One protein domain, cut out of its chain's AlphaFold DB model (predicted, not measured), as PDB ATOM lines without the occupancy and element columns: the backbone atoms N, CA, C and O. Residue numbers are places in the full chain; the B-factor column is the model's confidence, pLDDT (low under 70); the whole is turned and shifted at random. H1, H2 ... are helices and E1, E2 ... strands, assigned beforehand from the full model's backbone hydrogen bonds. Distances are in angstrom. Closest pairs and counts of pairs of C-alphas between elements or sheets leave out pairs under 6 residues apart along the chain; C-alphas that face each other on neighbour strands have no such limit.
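This is residues 2 to 130 of the 637 residues of the protein "PBP_domain domain-containing protein" of Actinobacteria bacterium (UniProt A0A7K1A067). This is a flat web of long loops with little regular structure, built round a small two-stranded antiparallel ribbon of E1 and E2, with the one-turn helix H1 just before E2. Residues 2 to 3 pair with E1, antiparallel. The 129 printed residues hold E1, H1 and E2 in that order, only 14 residues in named elements, class mixed. The whole is compact, radius of gyration of the C-alphas 16.0 A, spanning 58 by 43 by 22 A.

E1, residues 90 to 94, is 13.3 A long from C-alpha 90 at (114.712, 141.276, 85.915). E2, residues 119 to 123, is 13.0 A long and ends at (116.712, 136.444, 84.584). H1, residues 112 to 115, is 5.1 A long.

E1 and E2 are antiparallel neighbours at 153 degrees; N 92 and O 121 are within hydrogen-bond range at 2.8 A. H1 is too short for an O i to N i+4 pair; its one O i to N i+3 pair is within range.

C-alphas 26 and 130 are farthest apart, 59.4 A. The printed part has no cut. The link E1 to H1 is long, 17 residues. Confidence is under 70 in 28 residues, among them 98 to 110.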
ATOM      1  N   CYS A   2     111.899 143.443  81.479       93.12
ATOM      2  CA  CYS A   2     111.129 144.138  82.515       93.12
ATOM      3  C   CYS A   2     111.796 144.051  83.890       93.12
ATOM      4  O   CYS A   2     112.523 143.094  84.164       93.12
ATOM      5  N   ARG A   3     111.549 145.052  84.743       93.00
ATOM      6  CA  ARG A   3     112.047 145.084  86.124       93.00
ATOM      7  C   ARG A   3     111.370 144.002  86.969       93.00
ATOM      8  O   ARG A   3     110.163 143.784  86.861       93.00
ATOM      9  N   GLY A   4     112.141 143.364  87.845       93.62
ATOM     10  CA  GLY A   4     111.654 142.327  88.750       93.62
ATOM     11  C   GLY A   4     111.436 140.966  88.084       93.62
ATOM     12  O   GLY A   4     111.388 140.821  86.860       93.62
ATOM     13  N   THR A   5     111.276 139.943  88.923       94.31
ATOM     14  CA  THR A   5     111.019 138.555  88.502       94.31
ATOM     15  C   THR A   5     109.549 138.278  88.185       94.31
ATOM     16  O   THR A   5     109.241 137.254  87.584       94.31
ATOM     17  N   ALA A   6     108.643 139.177  88.579       93.12
ATOM     18  CA  ALA A   6     107.201 139.068  88.370       93.12
ATOM     19  C   ALA A   6     106.577 140.460  88.140       93.12
ATOM     20  O   ALA A   6     105.878 140.973  89.018       93.12
ATOM     21  N   PRO A   7     106.843 141.104  86.989       92.25
ATOM     22  CA  PRO A   7     106.314 142.428  86.683       92.25
ATOM     23  C   PRO A   7     104.785 142.409  86.701       92.25
ATOM     24  O   PRO A   7     104.135 141.472  86.210       92.25
ATOM     25  N   THR A   8     104.211 143.448  87.298       88.56
ATOM     26  CA  THR A   8     102.758 143.549  87.511       88.56
ATOM     27  C   THR A   8     102.078 144.314  86.386       88.56
ATOM     28  O   THR A   8     100.908 144.060  86.107       88.56
ATOM     29  N   SER A   9     102.831 145.158  85.683       88.00
ATOM     30  CA  SER A   9     102.363 146.011  84.595       88.00
ATOM     31  C   SER A   9     103.390 146.053  83.465       88.00
ATOM     32  O   SER A   9     104.593 145.921  83.700       88.00
ATOM     33  N   SER A  10     102.934 146.277  82.233       86.19
ATOM     34  CA  SER A  10     103.819 146.513  81.090       86.19
ATOM     35  C   SER A  10     104.651 147.789  81.251       86.19
ATOM     36  O   SER A  10     105.731 147.885  80.676       86.19
ATOM     37  N   SER A  11     104.243 148.705  82.137       86.62
ATOM     38  CA  SER A  11     105.047 149.854  82.578       86.62
ATOM     39  C   SER A  11     106.370 149.465  83.253       86.62
ATOM     40  O   SER A  11     107.263 150.299  83.378       86.62
ATOM     41  N   ASP A  12     106.519 148.215  83.704       89.69
ATOM     42  CA  ASP A  12     107.784 147.690  84.233       89.69
ATOM     43  C   ASP A  12     108.751 147.280  83.107       89.69
ATOM     44  O   ASP A  12     109.922 146.991  83.368       89.69
ATOM     45  N   CYS A  13     108.276 147.233  81.858       89.56
ATOM     46  CA  CYS A  13     109.015 146.766  80.693       89.56
ATOM     47  C   CYS A  13     109.675 147.907  79.926       89.56
ATOM     48  O   CYS A  13     109.023 148.850  79.484       89.56
ATOM     49  N   TYR A  14     110.982 147.778  79.727       87.50
ATOM     50  CA  TYR A  14     111.821 148.764  79.067       87.50
ATOM     51  C   TYR A  14     111.271 149.170  77.696       87.50
ATOM     52  O   TYR A  14     111.106 148.333  76.802       87.50
ATOM     53  N   GLY A  15     111.004 150.466  77.534       79.06
ATOM     54  CA  GLY A  15     110.476 151.022  76.292       79.06
ATOM     55  C   GLY A  15     109.004 150.705  76.004       79.06
ATOM     56  O   GLY A  15     108.599 150.853  74.851       79.06
ATOM     57  N   SER A  16     108.205 150.274  76.995       81.56
ATOM     58  CA  SER A  16     106.738 150.268  76.865       81.56
ATOM     59  C   SER A  16     106.238 151.713  76.673       81.56
ATOM     60  O   SER A  16     106.577 152.581  77.491       81.56
ATOM     61  N   PRO A  17     105.462 151.994  75.607       73.69
ATOM     62  CA  PRO A  17     104.934 153.329  75.326       73.69
ATOM     63  C   PRO A  17     103.774 153.718  76.255       73.69
ATOM     64  O   PRO A  17     103.407 154.895  76.314       73.69
ATOM     65  N   GLY A  18     103.212 152.750  76.983       76.31
ATOM     66  CA  GLY A  18     101.998 152.916  77.760       76.31
ATOM     67  C   GLY A  18     100.752 152.969  76.881       76.31
ATOM     68  O   GLY A  18     100.786 153.225  75.677       76.31
ATOM     69  N   PHE A  19      99.605 152.803  77.524       76.62
ATOM     70  CA  PHE A  19      98.290 152.856  76.908       76.62
ATOM     71  C   PHE A  19      97.470 153.989  77.518       76.62
ATOM     72  O   PHE A  19      97.295 154.071  78.731       76.62
ATOM     73  N   ARG A  20      96.919 154.874  76.687       75.12
ATOM     74  CA  ARG A  20      96.185 156.059  77.171       75.12
ATOM     75  C   ARG A  20      94.808 155.753  77.772       75.12
ATOM     76  O   ARG A  20      94.201 156.657  78.338       75.12
ATOM     77  N   GLY A  21      94.343 154.509  77.688       75.88
ATOM     78  CA  GLY A  21      92.988 154.134  78.073       75.88
ATOM     79  C   GLY A  21      91.984 154.380  76.947       75.88
ATOM     80  O   GLY A  21      92.252 155.114  75.996       75.88
ATOM     81  N   ILE A  22      90.817 153.754  77.060       76.50
ATOM     82  CA  ILE A  22      89.653 153.997  76.203       76.50
ATOM     83  C   ILE A  22      88.501 154.403  77.115       76.50
ATOM     84  O   ILE A  22      88.201 153.712  78.088       76.50
ATOM     85  N   GLU A  23      87.861 155.529  76.812       80.69
ATOM     86  CA  GLU A  23      86.661 155.956  77.530       80.69
ATOM     87  C   GLU A  23      85.474 155.031  77.227       80.69
ATOM     88  O   GLU A  23      85.402 154.400  76.173       80.69
ATOM     89  N   GLU A  24      84.526 154.951  78.160       82.75
ATOM     90  CA  GLU A  24      83.305 154.173  77.963       82.75
ATOM     91  C   GLU A  24      82.520 154.690  76.748       82.75
ATOM     92  O   GLU A  24      82.317 155.893  76.576       82.75
ATOM     93  N   THR A  25      82.045 153.771  75.908       82.62
ATOM     94  CA  THR A  25      81.190 154.094  74.758       82.62
ATOM     95  C   THR A  25      79.856 153.368  74.875       82.62
ATOM     96  O   THR A  25      79.725 152.378  75.588       82.62
ATOM     97  N   ALA A  26      78.855 153.797  74.103       78.31
ATOM     98  CA  ALA A  26      77.552 153.123  74.066       78.31
ATOM     99  C   ALA A  26      77.627 151.636  73.650       78.31
ATOM    100  O   ALA A  26      76.682 150.884  73.878       78.31
ATOM    101  N   SER A  27      78.730 151.220  73.023       74.94
ATOM    102  CA  SER A  27      78.963 149.870  72.506       74.94
ATOM    103  C   SER A  27      80.043 149.081  73.254       74.94
ATOM    104  O   SER A  27      80.310 147.944  72.868       74.94
ATOM    105  N   GLY A  28      80.677 149.634  74.293       71.56
ATOM    106  CA  GLY A  28      81.754 148.933  74.995       71.56
ATOM    107  C   GLY A  28      82.227 149.622  76.280       71.56
ATOM    108  O   GLY A  28      82.163 150.849  76.370       71.56
ATOM    109  N   PRO A  29      82.703 148.838  77.266       78.75
ATOM    110  CA  PRO A  29      83.160 149.360  78.552       78.75
ATOM    111  C   PRO A  29      84.450 150.181  78.413       78.75
ATOM    112  O   PRO A  29      85.210 149.996  77.462       78.75
ATOM    113  N   ALA A  30      84.718 151.051  79.392       78.88
ATOM    114  CA  ALA A  30      86.002 151.744  79.496       78.88
ATOM    115  C   ALA A  30      87.160 150.752  79.697       78.88
ATOM    116  O   ALA A  30      87.029 149.767  80.429       78.88
ATOM    117  N   VAL A  31      88.317 151.059  79.108       75.69
ATOM    118  CA  VAL A  31      89.578 150.344  79.338       75.69
ATOM    119  C   VAL A  31      90.530 151.280  80.092       75.69
ATOM    120  O   VAL A  31      90.818 152.369  79.588       75.69
ATOM    121  N   PRO A  32      91.022 150.905  81.287       80.12
ATOM    122  CA  PRO A  32      91.932 151.748  82.059       80.12
ATOM    123  C   PRO A  32      93.227 152.076  81.309       80.12
ATOM    124  O   PRO A  32      93.739 151.257  80.549       80.12
ATOM    125  N   ALA A  33      93.776 153.265  81.565       79.56
ATOM    126  CA  ALA A  33      95.094 153.642  81.073       79.56
ATOM    127  C   ALA A  33      96.201 152.827  81.764       79.56
ATOM    128  O   ALA A  33      96.133 152.567  82.967       79.56
ATOM    129  N   VAL A  34      97.244 152.490  81.008       81.25
ATOM    130  CA  VAL A  34      98.484 151.888  81.503       81.25
ATOM    131  C   VAL A  34      99.605 152.916  81.337       81.25
ATOM    132  O   VAL A  34      99.820 153.402  80.226       81.25
ATOM    133  N   PRO A  35     100.320 153.298  82.406       80.62
ATOM    134  CA  PRO A  35     101.450 154.211  82.281       80.62
ATOM    135  C   PRO A  35     102.536 153.650  81.360       80.62
ATOM    136  O   PRO A  35     102.744 152.441  81.300       80.62
ATOM    137  N   ALA A  36     103.264 154.535  80.684       80.69
ATOM    138  CA  ALA A  36     104.483 154.149  79.985       80.69
ATOM    139  C   ALA A  36     105.581 153.726  80.972       80.69
ATOM    140  O   ALA A  36     105.506 154.004  82.176       80.69
ATOM    141  N   PHE A  37     106.641 153.113  80.451       83.56
ATOM    142  CA  PHE A  37     107.855 152.895  81.229       83.56
ATOM    143  C   PHE A  37     108.470 154.228  81.668       83.56
ATOM    144  O   PHE A  37     108.715 155.111  80.844       83.56
ATOM    145  N   THR A  38     108.744 154.365  82.967       78.44
ATOM    146  CA  THR A  38     109.261 155.614  83.537       78.44
ATOM    147  C   THR A  38     110.768 155.584  83.786       78.44
ATOM    148  O   THR A  38     111.299 154.621  84.364       78.44
ATOM    149  N   TYR A  39     111.429 156.695  83.462       77.31
ATOM    150  CA  TYR A  39     112.852 156.941  83.709       77.31
ATOM    151  C   TYR A  39     113.057 157.808  84.966       77.31
ATOM    152  O   TYR A  39     112.218 158.666  85.266       77.31
ATOM    153  N   PRO A  40     114.163 157.630  85.718       71.81
ATOM    154  CA  PRO A  40     114.493 158.517  86.832       71.81
ATOM    155  C   PRO A  40     114.502 159.992  86.396       71.81
ATOM    156  O   PRO A  40     115.190 160.358  85.448       71.81
ATOM    157  N   GLY A  41     113.735 160.841  87.086       69.75
ATOM    158  CA  GLY A  41     113.645 162.279  86.789       69.75
ATOM    159  C   GLY A  41     112.647 162.676  85.692       69.75
ATOM    160  O   GLY A  41     112.527 163.863  85.392       69.75
ATOM    161  N   GLN A  42     111.903 161.730  85.113       71.31
ATOM    162  CA  GLN A  42     110.886 162.021  84.101       71.31
ATOM    163  C   GLN A  42     109.662 162.728  84.708       71.31
ATOM    164  O   GLN A  42     109.091 162.261  85.692       71.31
ATOM    165  N   GLN A  43     109.239 163.847  84.102       68.75
ATOM    166  CA  GLN A  43     108.075 164.622  84.563       68.75
ATOM    167  C   GLN A  43     106.768 164.245  83.850       68.75
ATOM    168  O   GLN A  43     105.719 164.209  84.488       68.75
ATOM    169  N   ASN A  44     106.819 163.933  82.550       72.25
ATOM    170  CA  ASN A  44     105.682 163.416  81.786       72.25
ATOM    171  C   ASN A  44     105.985 161.987  81.329       72.25
ATOM    172  O   ASN A  44     106.919 161.775  80.555       72.25
ATOM    173  N   ALA A  45     105.180 161.023  81.782       63.62
ATOM    174  CA  ALA A  45     105.348 159.603  81.471       63.62
ATOM    175  C   ALA A  45     105.332 159.308  79.957       63.62
ATOM    176  O   ALA A  45     105.978 158.362  79.526       63.62
ATOM    177  N   PHE A  46     104.675 160.140  79.143       65.88
ATOM    178  CA  PHE A  46     104.567 159.935  77.693       65.88
ATOM    179  C   PHE A  46     105.618 160.694  76.861       65.88
ATOM    180  O   PHE A  46     105.706 160.453  75.661       65.88
ATOM    181  N   ASP A  47     106.440 161.558  77.474       63.88
ATOM    182  CA  ASP A  47     107.521 162.304  76.795       63.88
ATOM    183  C   ASP A  47     108.873 161.566  76.880       63.88
ATOM    184  O   ASP A  47     109.928 162.161  77.091       63.88
ATOM    185  N   ALA A  48     108.855 160.238  76.785       57.03
ATOM    186  CA  ALA A  48     110.055 159.429  76.941       57.03
ATOM    187  C   ALA A  48     111.027 159.597  75.756       57.03
ATOM    188  O   ALA A  48     110.756 159.120  74.656       57.03
ATOM    189  N   THR A  49     112.209 160.172  76.000       54.81
ATOM    190  CA  THR A  49     113.441 159.781  75.295       54.81
ATOM    191  C   THR A  49     114.142 158.728  76.148       54.81
ATOM    192  O   THR A  49     114.725 159.090  77.172       54.81
ATOM    193  N   PRO A  50     114.058 157.436  75.786       58.56
ATOM    194  CA  PRO A  50     114.767 156.377  76.496       58.56
ATOM    195  C   PRO A  50     116.272 156.655  76.622       58.56
ATOM    196  O   PRO A  50     116.849 157.304  75.747       58.56
ATOM    197  N   ASP A  51     116.936 156.076  77.628       63.03
ATOM    198  CA  ASP A  51     118.408 155.994  77.697       63.03
ATOM    199  C   ASP A  51     119.019 155.169  76.540       63.03
ATOM    200  O   ASP A  51     120.227 155.201  76.319       63.03
ATOM    201  N   GLY A  52     118.182 154.503  75.736       64.25
ATOM    202  CA  GLY A  52     118.530 153.843  74.478       64.25
ATOM    203  C   GLY A  52     117.304 153.212  73.795       64.25
ATOM    204  O   GLY A  52     116.248 153.106  74.410       64.25
ATOM    205  N   PRO A  53     117.394 152.756  72.534       67.50
ATOM    206  CA  PRO A  53     116.254 152.161  71.829       67.50
ATOM    207  C   PRO A  53     115.613 151.019  72.629       67.50
ATOM    208  O   PRO A  53     116.311 150.242  73.279       67.50
ATOM    209  N   ALA A  54     114.284 150.905  72.564       73.31
ATOM    210  CA  ALA A  54     113.557 149.834  73.238       73.31
ATOM    211  C   ALA A  54     114.078 148.448  72.810       73.31
ATOM    212  O   ALA A  54     114.390 148.226  71.638       73.31
ATOM    213  N   ASN A  55     114.153 147.509  73.757       78.94
ATOM    214  CA  ASN A  55     114.759 146.190  73.544       78.94
ATOM    215  C   ASN A  55     113.753 145.045  73.375       78.94
ATOM    216  O   ASN A  55     114.116 143.871  73.457       78.94
ATOM    217  N   TRP A  56     112.482 145.376  73.155       79.94
ATOM    218  CA  TRP A  56     111.456 144.400  72.815       79.94
ATOM    219  C   TRP A  56     111.431 144.126  71.304       79.94
ATOM    220  O   TRP A  56     111.864 144.938  70.475       79.94
ATOM    221  N   GLN A  57     110.938 142.940  70.952       77.81
ATOM    222  CA  GLN A  57     110.781 142.483  69.577       77.81
ATOM    223  C   GLN A  57     109.447 141.764  69.428       77.81
ATOM    224  O   GLN A  57     109.046 141.015  70.317       77.81
ATOM    225  N   ASP A  58     108.821 141.953  68.271       76.75
ATOM    226  CA  ASP A  58     107.659 141.182  67.850       76.75
ATOM    227  C   ASP A  58     108.078 140.089  66.878       76.75
ATOM    228  O   ASP A  58     108.949 140.294  66.029       76.75
ATOM    229  N   ASN A  59     107.416 138.937  66.956       75.50
ATOM    230  CA  ASN A  59     107.507 137.928  65.914       75.50
ATOM    231  C   ASN A  59     106.170 137.206  65.709       75.50
ATOM    232  O   ASN A  59     105.285 137.220  66.564       75.50
ATOM    233  N   VAL A  60     106.026 136.586  64.543       72.62
ATOM    234  CA  VAL A  60     104.862 135.810  64.138       72.62
ATOM    235  C   VAL A  60     104.962 134.398  64.713       72.62
ATOM    236  O   VAL A  60     105.951 133.692  64.517       72.62
ATOM    237  N   THR A  61     103.902 133.962  65.390       76.12
ATOM    238  CA  THR A  61     103.715 132.553  65.746       76.12
ATOM    239  C   THR A  61     103.288 131.770  64.506       76.12
ATOM    240  O   THR A  61     102.351 132.155  63.804       76.12
ATOM    241  N   ARG A  62     103.976 130.664  64.224       71.25
ATOM    242  CA  ARG A  62     103.669 129.756  63.115       71.25
ATOM    243  C   ARG A  62     102.324 129.061  63.332       71.25
ATOM    244  O   ARG A  62     101.796 129.013  64.440       71.25
ATOM    245  N   GLN A  63     101.785 128.469  62.263       74.88
ATOM    246  CA  GLN A  63     100.511 127.732  62.306       74.88
ATOM    247  C   GLN A  63     100.516 126.555  63.297       74.88
ATOM    248  O   GLN A  63      99.460 126.185  63.800       74.88
ATOM    249  N   ASP A  64     101.687 125.984  63.587       76.88
ATOM    250  CA  ASP A  64     101.869 124.913  64.572       76.88
ATOM    251  C   ASP A  64     101.995 125.420  66.023       76.88
ATOM    252  O   ASP A  64     102.198 124.626  66.939       76.88
ATOM    253  N   GLY A  65     101.866 126.732  66.249       76.44
ATOM    254  CA  GLY A  65     101.973 127.359  67.564       76.44
ATOM    255  C   GLY A  65     103.405 127.668  68.010       76.44
ATOM    256  O   GLY A  65     103.585 128.222  69.093       76.44
ATOM    257  N   THR A  66     104.425 127.357  67.206       80.12
ATOM    258  CA  THR A  66     105.829 127.649  67.539       80.12
ATOM    259  C   THR A  66     106.263 129.031  67.051       80.12
ATOM    260  O   THR A  66     105.745 129.570  66.076       80.12
ATOM    261  N   GLY A  67     107.258 129.620  67.703       75.31
ATOM    262  CA  GLY A  67     107.869 130.883  67.299       75.31
ATOM    263  C   GLY A  67     109.160 131.101  68.074       75.31
ATOM    264  O   GLY A  67     109.336 130.546  69.154       75.31
ATOM    265  N   GLU A  68     110.073 131.882  67.514       79.06
ATOM    266  CA  GLU A  68     111.339 132.217  68.161       79.06
ATOM    267  C   GLU A  68     111.719 133.639  67.786       79.06
ATOM    268  O   GLU A  68     111.578 134.020  66.631       79.06
ATOM    269  N   VAL A  69     112.214 134.427  68.734       79.19
ATOM    270  CA  VAL A  69     112.750 135.758  68.461       79.19
ATOM    271  C   VAL A  69     113.977 136.001  69.323       79.19
ATOM    272  O   VAL A  69     113.996 135.643  70.500       79.19
ATOM    273  N   THR A  70     114.993 136.628  68.741       79.56
ATOM    274  CA  THR A  70     116.180 137.064  69.475       79.56
ATOM    275  C   THR A  70     115.940 138.468  70.008       79.56
ATOM    276  O   THR A  70     115.588 139.374  69.252       79.56
ATOM    277  N   ILE A  71     116.146 138.659  71.309       80.44
ATOM    278  CA  ILE A  71     116.094 139.970  71.960       80.44
ATOM    279  C   ILE A  71     117.444 140.277  72.596       80.44
ATOM    280  O   ILE A  71     118.113 139.381  73.109       80.44
ATOM    281  N   GLN A  72     117.835 141.548  72.586       81.00
ATOM    282  CA  GLN A  72     119.014 141.993  73.315       81.00
ATOM    283  C   GLN A  72     118.633 142.251  74.775       81.00
ATOM    284  O   GLN A  72     117.670 142.966  75.057       81.00
ATOM    285  N   LEU A  73     119.392 141.675  75.703       86.94
ATOM    286  CA  LEU A  73     119.237 141.931  77.131       86.94
ATOM    287  C   LEU A  73     120.202 143.035  77.561       86.94
ATOM    288  O   LEU A  73     121.353 143.064  77.129       86.94
ATOM    289  N   PHE A  74     119.719 143.936  78.410       86.62
ATOM    290  CA  PHE A  74     120.487 145.035  78.981       86.62
ATOM    291  C   PHE A  74     120.678 144.819  80.477       86.62
ATOM    292  O   PHE A  74     119.723 144.518  81.198       86.62
ATOM    293  N   THR A  75     121.910 144.973  80.951       86.38
ATOM    294  CA  THR A  75     122.201 145.109  82.378       86.38
ATOM    295  C   THR A  75     122.043 146.573  82.786       86.38
ATOM    296  O   THR A  75     121.823 147.455  81.952       86.38
ATOM    297  N   LYS A  76     122.214 146.864  84.072       85.69
ATOM    298  CA  LYS A  76     122.288 148.219  84.624       85.69
ATOM    299  C   LYS A  76     123.370 149.077  83.966       85.69
ATOM    300  O   LYS A  76     123.262 150.301  83.996       85.69
ATOM    301  N   ARG A  77     124.396 148.456  83.375       81.12
ATOM    302  CA  ARG A  77     125.446 149.156  82.631       81.12
ATOM    303  C   ARG A  77     124.947 149.662  81.279       81.12
ATOM    304  O   ARG A  77     125.269 150.787  80.916       81.12
ATOM    305  N   GLU A  78     124.179 148.854  80.548       81.81
ATOM    306  CA  GLU A  78     123.610 149.249  79.253       81.81
ATOM    307  C   GLU A  78     122.341 150.097  79.405       81.81
ATOM    308  O   GLU A  78     122.098 150.972  78.580       81.81
ATOM    309  N   SER A  79     121.543 149.869  80.454       84.88
ATOM    310  CA  SER A  79     120.382 150.694  80.793       84.88
ATOM    311  C   SER A  79     120.281 150.907  82.300       84.88
ATOM    312  O   SER A  79     119.796 150.059  83.061       84.88
ATOM    313  N   ALA A  80     120.706 152.093  82.733       83.62
ATOM    314  CA  ALA A  80     120.614 152.506  84.128       83.62
ATOM    315  C   ALA A  80     119.155 152.624  84.586       83.62
ATOM    316  O   ALA A  80     118.855 152.392  85.757       83.62
ATOM    317  N   SER A  81     118.239 152.962  83.669       84.00
ATOM    318  CA  SER A  81     116.816 153.040  83.985       84.00
ATOM    319  C   SER A  81     116.211 151.659  84.223       84.00
ATOM    320  O   SER A  81     115.386 151.503  85.123       84.00
ATOM    321  N   LEU A  82     116.625 150.639  83.472       88.19
ATOM    322  CA  LEU A  82     116.168 149.275  83.685       88.19
ATOM    323  C   LEU A  82     116.770 148.670  84.959       88.19
ATOM    324  O   LEU A  82     116.057 148.018  85.719       88.19
ATOM    325  N   GLY A  83     118.048 148.949  85.221       87.88
ATOM    326  CA  GLY A  83     118.690 148.676  86.506       87.88
ATOM    327  C   GLY A  83     118.980 147.203  86.794       87.88
ATOM    328  O   GLY A  83     119.267 146.880  87.939       87.88
ATOM    329  N   CYS A  84     118.914 146.319  85.793       90.25
ATOM    330  CA  CYS A  84     119.104 144.882  85.997       90.25
ATOM    331  C   CYS A  84     120.542 144.532  86.395       90.25
ATOM    332  O   CYS A  84     121.471 144.756  85.620       90.25
ATOM    333  N   ASP A  85     120.732 143.937  87.564       89.19
ATOM    334  CA  ASP A  85     122.024 143.426  88.027       89.19
ATOM    335  C   ASP A  85     121.818 142.223  88.966       89.19
ATOM    336  O   ASP A  85     120.690 141.778  89.181       89.19
ATOM    337  N   ALA A  86     122.901 141.668  89.519       86.50
ATOM    338  CA  ALA A  86     122.828 140.509  90.415       86.50
ATOM    339  C   ALA A  86     121.998 140.753  91.693       86.50
ATOM    340  O   ALA A  86     121.536 139.803  92.322       86.50
ATOM    341  N   THR A  87     121.806 142.014  92.089       88.50
ATOM    342  CA  THR A  87     121.009 142.416  93.261       88.50
ATOM    343  C   THR A  87     119.616 142.930  92.892       88.50
ATOM    344  O   THR A  87     118.731 143.002  93.745       88.50
ATOM    345  N   SER A  88     119.411 143.262  91.618       90.62
ATOM    346  CA  SER A  88     118.200 143.845  91.051       90.62
ATOM    347  C   SER A  88     117.716 142.952  89.904       90.62
ATOM    348  O   SER A  88     118.028 143.219  88.739       90.62
ATOM    349  N   PRO A  89     116.979 141.867  90.204       91.56
ATOM    350  CA  PRO A  89     116.608 140.885  89.200       91.56
ATOM    351  C   PRO A  89     115.600 141.458  88.204       91.56
ATOM    352  O   PRO A  89     114.796 142.341  88.518       91.56
ATOM    353  N   CYS A  90     115.605 140.896  87.002       95.56
ATOM    354  CA  CYS A  90     114.712 141.276  85.915       95.56
ATOM    355  C   CYS A  90     114.078 140.045  85.277       95.56
ATOM    356  O   CYS A  90     114.328 138.908  85.674       95.56
ATOM    357  N   SER A  91     113.244 140.271  84.272       96.06
ATOM    358  CA  SER A  91     112.588 139.206  83.525       96.06
ATOM    359  C   SER A  91     112.463 139.526  82.039       96.06
ATOM    360  O   SER A  91     112.477 140.684  81.602       96.06
ATOM    361  N   VAL A  92     112.320 138.473  81.240       94.56
ATOM    362  CA  VAL A  92     111.757 138.554  79.893       94.56
ATOM    363  C   VAL A  92     110.270 138.260  79.997       94.56
ATOM    364  O   VAL A  92     109.870 137.244  80.562       94.56
ATOM    365  N   VAL A  93     109.453 139.149  79.442       92.50
ATOM    366  CA  VAL A  93     108.006 138.966  79.367       92.50
ATOM    367  C   VAL A  93     107.616 138.764  77.914       92.50
ATOM    368  O   VAL A  93     108.007 139.552  77.054       92.50
ATOM    369  N   VAL A  94     106.845 137.711  77.660       89.81
ATOM    370  CA  VAL A  94     106.287 137.384  76.347       89.81
ATOM    371  C   VAL A  94     104.776 137.544  76.419       89.81
ATOM    372  O   VAL A  94     104.129 136.932  77.272       89.81
ATOM    373  N   VAL A  95     104.216 138.360  75.527       86.12
ATOM    374  CA  VAL A  95     102.779 138.653  75.450       86.12
ATOM    375  C   VAL A  95     102.214 138.245  74.087       86.12
ATOM    376  O   VAL A  95     102.902 138.372  73.072       86.12
ATOM    377  N   PRO A  96     100.972 137.742  74.023       80.94
ATOM    378  CA  PRO A  96     100.317 137.453  72.756       80.94
ATOM    379  C   PRO A  96      99.899 138.749  72.051       80.94
ATOM    380  O   PRO A  96      99.092 139.514  72.568       80.94
ATOM    381  N   ASN A  97     100.401 138.947  70.834       70.25
ATOM    382  CA  ASN A  97     100.110 140.132  70.020       70.25
ATOM    383  C   ASN A  97      98.826 139.962  69.153       70.25
ATOM    384  O   ASN A  97      98.139 140.920  68.804       70.25
ATOM    385  N   TYR A  98      98.428 138.715  68.851       61.75
ATOM    386  CA  TYR A  98      97.238 138.371  68.048       61.75
ATOM    387  C   TYR A  98      96.427 137.224  68.692       61.75
ATOM    388  O   TYR A  98      96.955 136.486  69.519       61.75
ATOM    389  N   GLY A  99      95.146 137.047  68.312       55.59
ATOM    390  CA  GLY A  99      94.290 135.941  68.809       55.59
ATOM    391  C   GLY A  99      92.976 136.342  69.502       55.59
ATOM    392  O   GLY A  99      92.407 135.567  70.271       55.59
ATOM    393  N   ARG A 100      92.492 137.559  69.241       60.50
ATOM    394  CA  ARG A 100      91.275 138.138  69.830       60.50
ATOM    395  C   ARG A 100      89.962 137.494  69.335       60.50
ATOM    396  O   ARG A 100      89.814 137.279  68.131       60.50
ATOM    397  N   PRO A 101      88.949 137.314  70.204       47.94
ATOM    398  CA  PRO A 101      87.545 137.345  69.803       47.94
ATOM    399  C   PRO A 101      87.159 138.816  69.525       47.94
ATOM    400  O   PRO A 101      87.153 139.616  70.445       47.94
ATOM    401  N   GLN A 102      86.946 139.173  68.251       45.88
ATOM    402  CA  GLN A 102      86.401 140.441  67.698       45.88
ATOM    403  C   GLN A 102      86.586 141.770  68.486       45.88
ATOM    404  O   GLN A 102      85.929 142.005  69.491       45.88
ATOM    405  N   GLY A 103      87.322 142.732  67.896       51.69
ATOM    406  CA  GLY A 103      86.977 144.167  68.006       51.69
ATOM    407  C   GLY A 103      87.961 145.156  68.652       51.69
ATOM    408  O   GLY A 103      87.849 146.338  68.355       51.69
ATOM    409  N   ALA A 104      88.937 144.752  69.465       48.03
ATOM    410  CA  ALA A 104      89.857 145.715  70.097       48.03
ATOM    411  C   ALA A 104      91.108 145.967  69.238       48.03
ATOM    412  O   ALA A 104      91.781 145.005  68.868       48.03
ATOM    413  N   THR A 105      91.435 147.223  68.922       52.72
ATOM    414  CA  THR A 105      92.759 147.649  68.426       52.72
ATOM    415  C   THR A 105      93.547 148.234  69.593       52.72
ATOM    416  O   THR A 105      93.189 149.299  70.087       52.72
ATOM    417  N   GLU A 106      94.594 147.542  70.031       51.56
ATOM    418  CA  GLU A 106      95.469 147.961  71.129       51.56
ATOM    419  C   GLU A 106      96.922 147.763  70.690       51.56
ATOM    420  O   GLU A 106      97.232 146.784  70.000       51.56
ATOM    421  N   ASP A 107      97.796 148.690  71.081       52.78
ATOM    422  CA  ASP A 107      99.234 148.668  70.814       52.78
ATOM    423  C   ASP A 107      99.920 147.564  71.648       52.78
ATOM    424  O   ASP A 107     100.521 147.797  72.690       52.78
ATOM    425  N   GLN A 108      99.731 146.329  71.185       58.09
ATOM    426  CA  GLN A 108     100.552 145.107  71.242       58.09
ATOM    427  C   GLN A 108     101.129 144.596  72.589       58.09
ATOM    428  O   GLN A 108     101.115 143.383  72.789       58.09
ATOM    429  N   ILE A 109     101.570 145.433  73.539       63.53
ATOM    430  CA  ILE A 109     102.121 145.008  74.850       63.53
ATOM    431  C   ILE A 109     101.303 145.462  76.066       63.53
ATOM    432  O   ILE A 109     101.306 144.783  77.093       63.53
ATOM    433  N   ASP A 110     100.566 146.564  75.941       68.12
ATOM    434  CA  ASP A 110      99.869 147.210  77.063       68.12
ATOM    435  C   ASP A 110      98.389 146.798  77.175       68.12
ATOM    436  O   ASP A 110      97.676 147.228  78.083       68.12
ATOM    437  N   ALA A 111      97.913 145.954  76.255       71.50
ATOM    438  CA  ALA A 111      96.541 145.468  76.250       71.50
ATOM    439  C   ALA A 111      96.265 144.594  77.491       71.50
ATOM    440  O   ALA A 111      96.931 143.565  77.658       71.50
ATOM    441  N   PRO A 112      95.257 144.918  78.329       74.62
ATOM    442  CA  PRO A 112      94.992 144.167  79.557       74.62
ATOM    443  C   PRO A 112      94.802 142.660  79.330       74.62
ATOM    444  O   PRO A 112      95.398 141.850  80.037       74.62
ATOM    445  N   TRP A 113      94.061 142.265  78.287       76.12
ATOM    446  CA  TRP A 113      93.827 140.849  77.969       76.12
ATOM    447  C   TRP A 113      95.106 140.100  77.559       76.12
ATOM    448  O   TRP A 113      95.230 138.899  77.816       76.12
ATOM    449  N   ALA A 114      96.044 140.778  76.890       79.19
ATOM    450  CA  ALA A 114      97.306 140.186  76.462       79.19
ATOM    451  C   ALA A 114      98.251 140.060  77.658       79.19
ATOM    452  O   ALA A 114      98.855 139.006  77.873       79.19
ATOM    453  N   TRP A 115      98.311 141.103  78.487       83.75
ATOM    454  CA  TRP A 115      99.119 141.136  79.700       83.75
ATOM    455  C   TRP A 115      98.685 140.087  80.735       83.75
ATOM    456  O   TRP A 115      99.528 139.456  81.378       83.75
ATOM    457  N   GLU A 116      97.382 139.826  80.863       84.75
ATOM    458  CA  GLU A 116      96.839 138.728  81.679       84.75
ATOM    459  C   GLU A 116      97.323 137.341  81.227       84.75
ATOM    460  O   GLU A 116      97.403 136.419  82.037       84.75
ATOM    461  N   ARG A 117      97.684 137.186  79.948       86.44
ATOM    462  CA  ARG A 117      98.151 135.928  79.338       86.44
ATOM    463  C   ARG A 117      99.668 135.868  79.156       86.44
ATOM    464  O   ARG A 117     100.166 135.012  78.424       86.44
ATOM    465  N   ARG A 118     100.406 136.785  79.785       90.31
ATOM    466  CA  ARG A 118     101.858 136.870  79.637       90.31
ATOM    467  C   ARG A 118     102.567 135.646  80.210       90.31
ATOM    468  O   ARG A 118     102.162 135.088  81.228       90.31
ATOM    469  N   THR A 119     103.686 135.295  79.597       92.31
ATOM    470  CA  THR A 119     104.672 134.377  80.177       92.31
ATOM    471  C   THR A 119     105.842 135.192  80.706       92.31
ATOM    472  O   THR A 119     106.330 136.085  80.015       92.31
ATOM    473  N   VAL A 120     106.285 134.892  81.927       94.81
ATOM    474  CA  VAL A 120     107.414 135.569  82.575       94.81
ATOM    475  C   VAL A 120     108.559 134.579  82.733       94.81
ATOM    476  O   VAL A 120     108.387 133.520  83.332       94.81
ATOM    477  N   VAL A 121     109.724 134.939  82.205       95.56
ATOM    478  CA  VAL A 121     110.972 134.188  82.351       95.56
ATOM    479  C   VAL A 121     111.914 135.021  83.221       95.56
ATOM    480  O   VAL A 121     112.359 136.080  82.766       95.56
ATOM    481  N   PRO A 122     112.190 134.618  84.473       94.69
ATOM    482  CA  PRO A 122     113.121 135.342  85.330       94.69
ATOM    483  C   PRO A 122     114.544 135.264  84.763       94.69
ATOM    484  O   PRO A 122     114.923 134.269  84.144       94.69
ATOM    485  N   LEU A 123     115.311 136.331  84.970       91.75
ATOM    486  CA  LEU A 123     116.712 136.444  84.584       91.75
ATOM    487  C   LEU A 123     117.578 136.599  85.831       91.75
ATOM    488  O   LEU A 123     117.277 137.431  86.688       91.75
ATOM    489  N   ASP A 124     118.689 135.871  85.848       83.31
ATOM    490  CA  ASP A 124     119.785 136.075  86.786       83.31
ATOM    491  C   ASP A 124     120.951 136.755  86.063       83.31
ATOM    492  O   ASP A 124     121.204 136.509  84.881       83.31
ATOM    493  N   PHE A 125     121.660 137.621  86.781       80.44
ATOM    494  CA  PHE A 125     122.805 138.362  86.263       80.44
ATOM    495  C   PHE A 125     124.041 138.013  87.078       80.44
ATOM    496  O   PHE A 125     123.964 137.825  88.293       80.44
ATOM    497  N   LEU A 126     125.191 137.971  86.411       72.88
ATOM    498  CA  LEU A 126     126.468 137.931  87.112       72.88
ATOM    499  C   LEU A 126     126.665 139.240  87.900       72.88
ATOM    500  O   LEU A 126     126.181 140.291  87.459       72.88
ATOM    501  N   PRO A 127     127.352 139.206  89.058       69.12
ATOM    502  CA  PRO A 127     127.694 140.415  89.795       69.12
ATOM    503  C   PRO A 127     128.431 141.394  88.885       69.12
ATOM    504  O   PRO A 127     129.457 141.063  88.298       69.12
ATOM    505  N   VAL A 128     127.908 142.616  88.778       60.84
ATOM    506  CA  VAL A 128     128.608 143.713  88.090       60.84
ATOM    507  C   VAL A 128     129.787 144.214  88.950       60.84
ATOM    508  O   VAL A 128     130.694 144.863  88.438       60.84
ATOM    509  N   ASP A 129     129.793 143.853  90.242       52.72
ATOM    510  CA  ASP A 129     130.705 144.357  91.274       52.72
ATOM    511  C   ASP A 129     131.956 143.490  91.521       52.72
ATOM    512  O   ASP A 129     132.848 143.937  92.243       52.72
ATOM    513  N   ASP A 130     132.093 142.310  90.894       55.97
ATOM    514  CA  ASP A 130     133.376 141.573  90.834       55.97
ATOM    515  C   ASP A 130     134.311 142.245  89.810       55.97
ATOM    516  O   ASP A 130     134.810 141.650  88.852       55.97
TER     517      ASP A 130